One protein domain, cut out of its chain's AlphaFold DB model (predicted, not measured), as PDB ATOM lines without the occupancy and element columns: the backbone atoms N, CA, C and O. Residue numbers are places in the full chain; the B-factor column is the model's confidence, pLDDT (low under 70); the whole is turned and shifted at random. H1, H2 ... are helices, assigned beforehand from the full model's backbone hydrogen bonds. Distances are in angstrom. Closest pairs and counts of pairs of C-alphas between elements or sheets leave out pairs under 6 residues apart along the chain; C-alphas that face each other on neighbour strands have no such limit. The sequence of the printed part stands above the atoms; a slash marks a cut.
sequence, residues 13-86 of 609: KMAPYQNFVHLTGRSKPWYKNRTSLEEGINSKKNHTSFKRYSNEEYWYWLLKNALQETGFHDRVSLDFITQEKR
ATOM      1  N   LYS A  13     121.058 152.842 139.998       44.97
ATOM      2  CA  LYS A  13     122.404 152.982 139.396       44.97
ATOM      3  C   LYS A  13     123.434 153.637 140.330       44.97
ATOM      4  O   LYS A  13     124.589 153.791 139.953       44.97
ATOM      5  N   MET A  14     123.035 154.040 141.536       43.22
ATOM      6  CA  MET A  14     123.939 154.643 142.517       43.22
ATOM      7  C   MET A  14     124.449 153.574 143.488       43.22
ATOM      8  O   MET A  14     123.684 152.740 143.979       43.22
ATOM      9  N   ALA A  15     125.749 153.590 143.790       44.25
ATOM     10  CA  ALA A  15     126.279 152.831 144.920       44.25
ATOM     11  C   ALA A  15     125.534 153.257 146.209       44.25
ATOM     12  O   ALA A  15     125.248 154.443 146.373       44.25
ATOM     13  N   PRO A  16     125.169 152.319 147.103       43.78
ATOM     14  CA  PRO A  16     125.633 150.932 147.154       43.78
ATOM     15  C   PRO A  16     124.763 149.933 146.361       43.78
ATOM     16  O   PRO A  16     125.153 148.777 146.222       43.78
ATOM     17  N   TYR A  17     123.621 150.352 145.805       48.00
ATOM     18  CA  TYR A  17     122.608 149.456 145.224       48.00
ATOM     19  C   TYR A  17     123.039 148.737 143.936       48.00
ATOM     20  O   TYR A  17     122.479 147.694 143.615       48.00
ATOM     21  N   GLN A  18     124.057 149.242 143.233       60.28
ATOM     22  CA  GLN A  18     124.657 148.556 142.078       60.28
ATOM     23  C   GLN A  18     125.647 147.434 142.459       60.28
ATOM     24  O   GLN A  18     125.978 146.609 141.612       60.28
ATOM     25  N   ASN A  19     126.119 147.394 143.713       56.88
ATOM     26  CA  ASN A  19     127.207 146.504 144.151       56.88
ATOM     27  C   ASN A  19     126.732 145.297 144.973       56.88
ATOM     28  O   ASN A  19     127.526 144.415 145.287       56.88
ATOM     29  N   PHE A  20     125.451 145.238 145.334       63.41
ATOM     30  CA  PHE A  20     124.856 144.067 145.966       63.41
ATOM     31  C   PHE A  20     123.469 143.812 145.391       63.41
ATOM     32  O   PHE A  20     122.721 144.737 145.086       63.41
ATOM     33  N   VAL A  21     123.096 142.539 145.296       72.44
ATOM     34  CA  VAL A  21     121.730 142.154 144.950       72.44
ATOM     35  C   VAL A  21     121.041 141.645 146.202       72.44
ATOM     36  O   VAL A  21     121.408 140.607 146.752       72.44
ATOM     37  N   HIS A  22     119.999 142.348 146.639       76.19
ATOM     38  CA  HIS A  22     119.117 141.823 147.672       76.19
ATOM     39  C   HIS A  22     118.112 140.844 147.047       76.19
ATOM     40  O   HIS A  22     117.163 141.238 146.367       76.19
ATOM     41  N   LEU A  23     118.318 139.550 147.291       78.19
ATOM     42  CA  LEU A  23     117.443 138.472 146.828       78.19
ATOM     43  C   LEU A  23     116.176 138.423 147.705       78.19
ATOM     44  O   LEU A  23     116.139 137.781 148.758       78.19
ATOM     45  N   THR A  24     115.130 139.146 147.296       75.44
ATOM     46  CA  THR A  24     113.877 139.302 148.052       75.44
ATOM     47  C   THR A  24     112.733 138.500 147.442       75.44
ATOM     48  O   THR A  24     112.603 138.353 146.231       75.44
ATOM     49  N   GLY A  25     111.844 137.974 148.290       78.31
ATOM     50  CA  GLY A  25     110.609 137.332 147.832       78.31
ATOM     51  C   GLY A  25     110.827 136.260 146.752       78.31
ATOM     52  O   GLY A  25     111.408 135.213 147.027       78.31
ATOM     53  N   ARG A  26     110.323 136.519 145.534       73.31
ATOM     54  CA  ARG A  26     110.367 135.602 144.373       73.31
ATOM     55  C   ARG A  26     111.703 135.605 143.612       73.31
ATOM     56  O   ARG A  26     111.870 134.762 142.730       73.31
ATOM     57  N   SER A  27     112.626 136.520 143.921       79.38
ATOM     58  CA  SER A  27     113.976 136.544 143.330       79.38
ATOM     59  C   SER A  27     115.001 135.744 144.135       79.38
ATOM     60  O   SER A  27     116.186 135.761 143.828       79.38
ATOM     61  N   LYS A  28     114.568 135.010 145.166       82.56
ATOM     62  CA  LYS A  28     115.430 134.069 145.883       82.56
ATOM     63  C   LYS A  28     115.772 132.865 144.982       82.56
ATOM     64  O   LYS A  28     114.841 132.206 144.511       82.56
ATOM     65  N   PRO A  29     117.060 132.550 144.749       84.62
ATOM     66  CA  PRO A  29     117.486 131.517 143.798       84.62
ATOM     67  C   PRO A  29     117.000 130.113 144.166       84.62
ATOM     68  O   PRO A  29     116.645 129.336 143.290       84.62
ATOM     69  N   TRP A  30     116.898 129.807 145.460       87.19
ATOM     70  CA  TRP A  30     116.404 128.520 145.965       87.19
ATOM     71  C   TRP A  30     114.885 128.318 145.827       87.19
ATOM     72  O   TRP A  30     114.384 127.273 146.212       87.19
ATOM     73  N   TYR A  31     114.151 129.297 145.284       84.81
ATOM     74  CA  TYR A  31     112.759 129.117 144.842       84.81
ATOM     75  C   TYR A  31     112.636 128.951 143.321       84.81
ATOM     76  O   TYR A  31     111.529 128.990 142.778       84.81
ATOM     77  N   LYS A  32     113.759 128.859 142.601       86.50
ATOM     78  CA  LYS A  32     113.775 128.642 141.153       86.50
ATOM     79  C   LYS A  32     113.938 127.159 140.843       86.50
ATOM     80  O   LYS A  32     114.370 126.365 141.670       86.50
ATOM     81  N   ASN A  33     113.619 126.799 139.604       90.12
ATOM     82  CA  ASN A  33     113.919 125.472 139.093       90.12
ATOM     83  C   ASN A  33     115.428 125.336 138.878       90.12
ATOM     84  O   ASN A  33     115.994 126.083 138.079       90.12
ATOM     85  N   ARG A  34     116.059 124.377 139.561       90.62
ATOM     86  CA  ARG A  34     117.485 124.083 139.396       90.62
ATOM     87  C   ARG A  34     117.859 123.821 137.934       90.62
ATOM     88  O   ARG A  34     118.825 124.410 137.459       90.62
ATOM     89  N   THR A  35     117.084 123.011 137.212       91.00
ATOM     90  CA  THR A  35     117.311 122.720 135.787       91.00
ATOM     91  C   THR A  35     117.280 123.998 134.955       91.00
ATOM     92  O   THR A  35     118.181 124.229 134.158       91.00
ATOM     93  N   SER A  36     116.326 124.898 135.217       91.19
ATOM     94  CA  SER A  36     116.251 126.192 134.522       91.19
ATOM     95  C   SER A  36     117.466 127.087 134.797       91.19
ATOM     96  O   SER A  36     117.966 127.734 133.878       91.19
ATOM     97  N   LEU A  37     117.975 127.112 136.035       92.00
ATOM     98  CA  LEU A  37     119.204 127.843 136.364       92.00
ATOM     99  C   LEU A  37     120.428 127.230 135.663       92.00
ATOM    100  O   LEU A  37     121.275 127.960 135.153       92.00
ATOM    101  N   GLU A  38     120.516 125.900 135.599       92.81
ATOM    102  CA  GLU A  38     121.597 125.188 134.905       92.81
ATOM    103  C   GLU A  38     121.580 125.423 133.393       92.81
ATOM    104  O   GLU A  38     122.624 125.717 132.811       92.81
ATOM    105  N   GLU A  39     120.413 125.349 132.760       92.25
ATOM    106  CA  GLU A  39     120.218 125.658 131.339       92.25
ATOM    107  C   GLU A  39     120.545 127.127 131.034       92.25
ATOM    108  O   GLU A  39     121.246 127.423 130.060       92.25
ATOM    109  N   GLY A  40     120.119 128.049 131.904       92.06
ATOM    110  CA  GLY A  40     120.436 129.475 131.809       92.06
ATOM    111  C   GLY A  40     121.939 129.754 131.882       92.06
ATOM    112  O   GLY A  40     122.465 130.551 131.107       92.06
ATOM    113  N   ILE A  41     122.667 129.046 132.751       90.75
ATOM    114  CA  ILE A  41     124.129 129.155 132.830       90.75
ATOM    115  C   ILE A  41     124.799 128.517 131.611       90.75
ATOM    116  O   ILE A  41     125.690 129.122 131.011       90.75
ATOM    117  N   ASN A  42     124.390 127.301 131.239       90.06
ATOM    118  CA  ASN A  42     125.008 126.534 130.158       90.06
ATOM    119  C   ASN A  42     124.841 127.217 128.797       90.06
ATOM    120  O   ASN A  42     125.800 127.272 128.031       90.06
ATOM    121  N   SER A  43     123.674 127.806 128.529       87.81
ATOM    122  CA  SER A  43     123.422 128.585 127.309       87.81
ATOM    123  C   SER A  43     124.293 129.847 127.195       87.81
ATOM    124  O   SER A  43     124.463 130.378 126.099       87.81
ATOM    125  N   LYS A  44     124.901 130.311 128.298       86.38
ATOM    126  CA  LYS A  44     125.735 131.526 128.363       86.38
ATOM    127  C   LYS A  44     127.240 131.249 128.475       86.38
ATOM    128  O   LYS A  44     128.018 132.200 128.445       86.38
ATOM    129  N   LYS A  45     127.669 129.981 128.544       73.25
ATOM    130  CA  LYS A  45     129.076 129.569 128.761       73.25
ATOM    131  C   LYS A  45     130.086 130.093 127.727       73.25
ATOM    132  O   LYS A  45     131.259 130.206 128.057       73.25
ATOM    133  N   ASN A  46     129.650 130.465 126.521       71.69
ATOM    134  CA  ASN A  46     130.533 130.999 125.471       71.69
ATOM    135  C   ASN A  46     130.747 132.523 125.545       71.69
ATOM    136  O   ASN A  46     131.386 133.102 124.668       71.69
ATOM    137  N   HIS A  47     130.210 133.199 126.563       59.59
ATOM    138  CA  HIS A  47     130.340 134.642 126.717       59.59
ATOM    139  C   HIS A  47     131.171 134.984 127.955       59.59
ATOM    140  O   HIS A  47     130.766 134.731 129.081       59.59
ATOM    141  N   THR A  48     132.309 135.650 127.753       61.31
ATOM    142  CA  THR A  48     133.241 136.096 128.808       61.31
ATOM    143  C   THR A  48     132.702 137.236 129.685       61.31
ATOM    144  O   THR A  48     133.410 137.742 130.552       61.31
ATOM    145  N   SER A  49     131.457 137.677 129.474       68.25
ATOM    146  CA  SER A  49     130.875 138.823 130.174       68.25
ATOM    147  C   SER A  49     129.816 138.393 131.187       68.25
ATOM    148  O   SER A  49     128.714 137.981 130.819       68.25
ATOM    149  N   PHE A  50     130.116 138.611 132.470       62.81
ATOM    150  CA  PHE A  50     129.213 138.400 133.609       62.81
ATOM    151  C   PHE A  50     127.898 139.197 133.539       62.81
ATOM    152  O   PHE A  50     126.945 138.869 134.239       62.81
ATOM    153  N   LYS A  51     127.796 140.207 132.661       69.38
ATOM    154  CA  LYS A  51     126.621 141.091 132.536       69.38
ATOM    155  C   LYS A  51     125.349 140.409 132.005       69.38
ATOM    156  O   LYS A  51     124.324 141.073 131.901       69.38
ATOM    157  N   ARG A  52     125.401 139.129 131.618       77.06
ATOM    158  CA  ARG A  52     124.258 138.414 131.017       77.06
ATOM    159  C   ARG A  52     123.561 137.419 131.943       77.06
ATOM    160  O   ARG A  52     122.511 136.899 131.557       77.06
ATOM    161  N   TYR A  53     124.107 137.138 133.122       83.75
ATOM    162  CA  TYR A  53     123.413 136.301 134.097       83.75
ATOM    163  C   TYR A  53     122.288 137.096 134.761       83.75
ATOM    164  O   TYR A  53     122.463 138.269 135.093       83.75
ATOM    165  N   SER A  54     121.135 136.461 134.970       89.06
ATOM    166  CA  SER A  54     120.207 136.952 135.985       89.06
ATOM    167  C   SER A  54     120.879 136.850 137.354       89.06
ATOM    168  O   SER A  54     121.822 136.078 137.552       89.06
ATOM    169  N   ASN A  55     120.397 137.618 138.324       86.81
ATOM    170  CA  ASN A  55     120.978 137.588 139.661       86.81
ATOM    171  C   ASN A  55     120.883 136.191 140.295       86.81
ATOM    172  O   ASN A  55     121.779 135.776 141.030       86.81
ATOM    173  N   GLU A  56     119.816 135.450 139.988       91.94
ATOM    174  CA  GLU A  56     119.616 134.087 140.461       91.94
ATOM    175  C   GLU A  56     120.552 133.076 139.791       91.94
ATOM    176  O   GLU A  56     121.105 132.214 140.475       91.94
ATOM    177  N   GLU A  57     120.778 133.205 138.481       92.00
ATOM    178  CA  GLU A  57     121.757 132.392 137.751       92.00
ATOM    179  C   GLU A  57     123.179 132.657 138.250       92.00
ATOM    180  O   GLU A  57     123.941 131.717 138.456       92.00
ATOM    181  N   TYR A  58     123.532 133.925 138.482       89.31
ATOM    182  CA  TYR A  58     124.863 134.297 138.956       89.31
ATOM    183  C   TYR A  58     125.138 133.756 140.361       89.31
ATOM    184  O   TYR A  58     126.198 133.185 140.612       89.31
ATOM    185  N   TRP A  59     124.160 133.860 141.266       92.88
ATOM    186  CA  TRP A  59     124.259 133.268 142.599       92.88
ATOM    187  C   TRP A  59     124.448 131.747 142.534       92.88
ATOM    188  O   TRP A  59     125.307 131.199 143.224       92.88
ATOM    189  N   TYR A  60     123.672 131.064 141.687       93.31
ATOM    190  CA  TYR A  60     123.759 129.611 141.554       93.31
ATOM    191  C   TYR A  60     125.093 129.169 140.941       93.31
ATOM    192  O   TYR A  60     125.693 128.201 141.406       93.31
ATOM    193  N   TRP A  61     125.600 129.914 139.954       92.00
ATOM    194  CA  TRP A  61     126.929 129.708 139.381       92.00
ATOM    195  C   TRP A  61     128.036 129.840 140.437       92.00
ATOM    196  O   TRP A  61     128.873 128.945 140.545       92.00
ATOM    197  N   LEU A  62     127.999 130.898 141.260       88.94
ATOM    198  CA  LEU A  62     128.962 131.107 142.349       88.94
ATOM    199  C   LEU A  62     128.939 129.961 143.364       88.94
ATOM    200  O   LEU A  62     129.994 129.440 143.718       88.94
ATOM    201  N   LEU A  63     127.747 129.541 143.804       92.00
ATOM    202  CA  LEU A  63     127.606 128.426 144.742       92.00
ATOM    203  C   LEU A  63     128.179 127.129 144.156       92.00
ATOM    204  O   LEU A  63     128.930 126.425 144.829       92.00
ATOM    205  N   LYS A  64     127.842 126.818 142.899       91.94
ATOM    206  CA  LYS A  64     128.307 125.601 142.230       91.94
ATOM    207  C   LYS A  64     129.828 125.582 142.084       91.94
ATOM    208  O   LYS A  64     130.438 124.574 142.427       91.94
ATOM    209  N   ASN A  65     130.431 126.684 141.637       89.19
ATOM    210  CA  ASN A  65     131.885 126.786 141.512       89.19
ATOM    211  C   ASN A  65     132.581 126.670 142.868       89.19
ATOM    212  O   ASN A  65     133.521 125.894 142.990       89.19
ATOM    213  N   ALA A  66     132.084 127.355 143.904       88.06
ATOM    214  CA  ALA A  66     132.659 127.267 145.244       88.06
ATOM    215  C   ALA A  66     132.639 125.824 145.779       88.06
ATOM    216  O   ALA A  66     133.626 125.350 146.337       88.06
ATOM    217  N   LEU A  67     131.542 125.089 145.570       90.00
ATOM    218  CA  LEU A  67     131.448 123.679 145.957       90.00
ATOM    219  C   LEU A  67     132.394 122.777 145.148       90.00
ATOM    220  O   LEU A  67     132.921 121.809 145.692       90.00
ATOM    221  N   GLN A  68     132.617 123.078 143.867       90.81
ATOM    222  CA  GLN A  68     133.564 122.342 143.024       90.81
ATOM    223  C   GLN A  68     135.014 122.592 143.446       90.81
ATOM    224  O   GLN A  68     135.753 121.635 143.659       90.81
ATOM    225  N   GLU A  69     135.402 123.855 143.629       87.25
ATOM    226  CA  GLU A  69     136.755 124.251 144.045       87.25
ATOM    227  C   GLU A  69     137.132 123.688 145.420       87.25
ATOM    228  O   GLU A  69     138.280 123.330 145.662       87.25
ATOM    229  N   THR A  70     136.153 123.565 146.317       89.06
ATOM    230  CA  THR A  70     136.357 123.027 147.669       89.06
ATOM    231  C   THR A  70     136.203 121.505 147.764       89.06
ATOM    232  O   THR A  70     136.377 120.940 148.843       89.06
ATOM    233  N   GLY A  71     135.863 120.820 146.666       91.81
ATOM    234  CA  GLY A  71     135.627 119.370 146.657       91.81
ATOM    235  C   GLY A  71     134.367 118.925 147.416       91.81
ATOM    236  O   GLY A  71     134.207 117.742 147.716       91.81
ATOM    237  N   PHE A  72     133.457 119.850 147.738       89.69
ATOM    238  CA  PHE A  72     132.189 119.565 148.424       89.69
ATOM    239  C   PHE A  72     131.001 119.362 147.478       89.69
ATOM    240  O   PHE A  72     129.911 119.042 147.949       89.69
ATOM    241  N   HIS A  73     131.191 119.510 146.164       90.69
ATOM    242  CA  HIS A  73     130.128 119.406 145.159       90.69
ATOM    243  C   HIS A  73     129.290 118.128 145.281       90.69
ATOM    244  O   HIS A  73     128.067 118.200 145.236       90.69
ATOM    245  N   ASP A  74     129.925 116.984 145.527       89.44
ATOM    246  CA  ASP A  74     129.216 115.701 145.632       89.44
ATOM    247  C   ASP A  74     128.733 115.400 147.063       89.44
ATOM    248  O   ASP A  74     128.041 114.412 147.302       89.44
ATOM    249  N   ARG A  75     129.094 116.249 148.036       86.75
ATOM    250  CA  ARG A  75     128.771 116.087 149.468       86.75
ATOM    251  C   ARG A  75     127.635 116.994 149.933       86.75
ATOM    252  O   ARG A  75     127.041 116.730 150.976       86.75
ATOM    253  N   VAL A  76     127.341 118.058 149.191       86.00
ATOM    254  CA  VAL A  76     126.273 119.013 149.499       86.00
ATOM    255  C   VAL A  76     125.153 118.833 148.483       86.00
ATOM    256  O   VAL A  76     125.289 119.213 147.324       86.00
ATOM    257  N   SER A  77     124.026 118.269 148.923       87.88
ATOM    258  CA  SER A  77     122.837 118.188 148.072       87.88
ATOM    259  C   SER A  77     122.331 119.598 147.740       87.88
ATOM    260  O   SER A  77     122.105 120.426 148.623       87.88
ATOM    261  N   LEU A  78     122.130 119.852 146.447       87.94
ATOM    262  CA  LEU A  78     121.496 121.068 145.928       87.94
ATOM    263  C   LEU A  78     119.978 120.899 145.751       87.94
ATOM    264  O   LEU A  78     119.329 121.743 145.135       87.94
ATOM    265  N   ASP A  79     119.393 119.835 146.307       82.94
ATOM    266  CA  ASP A  79     117.967 119.517 146.162       82.94
ATOM    267  C   ASP A  79     117.065 120.457 146.968       82.94
ATOM    268  O   ASP A  79     115.850 120.385 146.859       82.94
ATOM    269  N   PHE A  80     117.637 121.374 147.756       81.75
ATOM    270  CA  PHE A  80     116.894 122.470 148.381       81.75
ATOM    271  C   PHE A  80     116.497 123.571 147.382       81.75
ATOM    272  O   PHE A  80     115.672 124.423 147.711       81.75
ATOM    273  N   ILE A  81     117.080 123.578 146.176       83.00
ATOM    274  CA  ILE A  81     116.730 124.492 145.082       83.00
ATOM    275  C   ILE A  81     115.568 123.869 144.311       83.00
ATOM    276  O   ILE A  81     115.736 123.255 143.255       83.00
ATOM    277  N   THR A  82     114.375 123.995 144.880       73.12
ATOM    278  CA  THR A  82     113.146 123.458 144.296       73.12
ATOM    279  C   THR A  82     112.256 124.597 143.800       73.12
ATOM    280  O   THR A  82     112.280 125.716 144.313       73.12
ATOM    281  N   GLN A  83     111.413 124.324 142.798       71.06
ATOM    282  CA  GLN A  83     110.306 125.235 142.461       71.06
ATOM    283  C   GLN A  83     109.257 125.312 143.584       71.06
ATOM    284  O   GLN A  83     108.398 126.197 143.568       71.06
ATOM    285  N   GLU A  84     109.301 124.393 144.550       68.00
ATOM    286  CA  GLU A  84     108.371 124.365 145.664       68.00
ATOM    287  C   GLU A  84     108.758 125.419 146.701       68.00
ATOM    288  O   GLU A  84     109.761 125.315 147.408       68.00
ATOM    289  N   LYS A  85     107.895 126.423 146.868       59.56
ATOM    290  CA  LYS A  85     107.922 127.256 148.068       59.56
ATOM    291  C   LYS A  85     107.530 126.406 149.268       59.56
ATOM    292  O   LYS A  85     106.366 126.359 149.653       59.56
ATOM    293  N   ARG A  86     108.512 125.781 149.904       59.69
ATOM    294  CA  ARG A  86     108.350 125.368 151.294       59.69
ATOM    295  C   ARG A  86     108.482 126.627 152.137       59.69
ATOM    296  O   ARG A  86     109.516 127.302 152.108       59.69
TER     297      ARG A  86
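This is residues 13 to 86 of the 609 residues of an uncharacterized protein of Pseudo-nitzschia multistriata (UniProt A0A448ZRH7). This part has little regular structure: two helices, H1 and the longer H2, pack nearly at right angles, with long loops around them and residues 13 to 19 sticking out as a free tail. The 74 printed residues hold H1, then H2, and no named strand; the class is all helix, with 24 residues in named elements. It is only just compact, close to loose, with a radius of gyration of the C-alphas of 13.3 A and spans of 39 by 32 by 23 A.

After residues 13 to 33, find C-alpha 34 at (117.485, 124.083, 139.396); there H1, residues 34 to 42, begins, 12.2 A long. H2, residues 55 to 69, runs 21.1 A to C-alpha 69 at (136.755, 124.251, 144.045).

Look at Leu 37 and Glu 57, the closest C-alphas of H1 and H2, 5.4 A apart. The helices touch, H2 with residues 56 to 61 alone, and stand about perpendicular at 85 degrees. In both, every O i to N i+4 pair is within hydrogen-bond range.

The C-alphas of Met 14 and Arg 75, the two farthest apart, are 39.5 A apart. The printed part has no cut; the link from H1 to H2, 12 residues, is long. The pLDDT is under 70 at residues 13 to 20, 47 to 51 and 84 to 86.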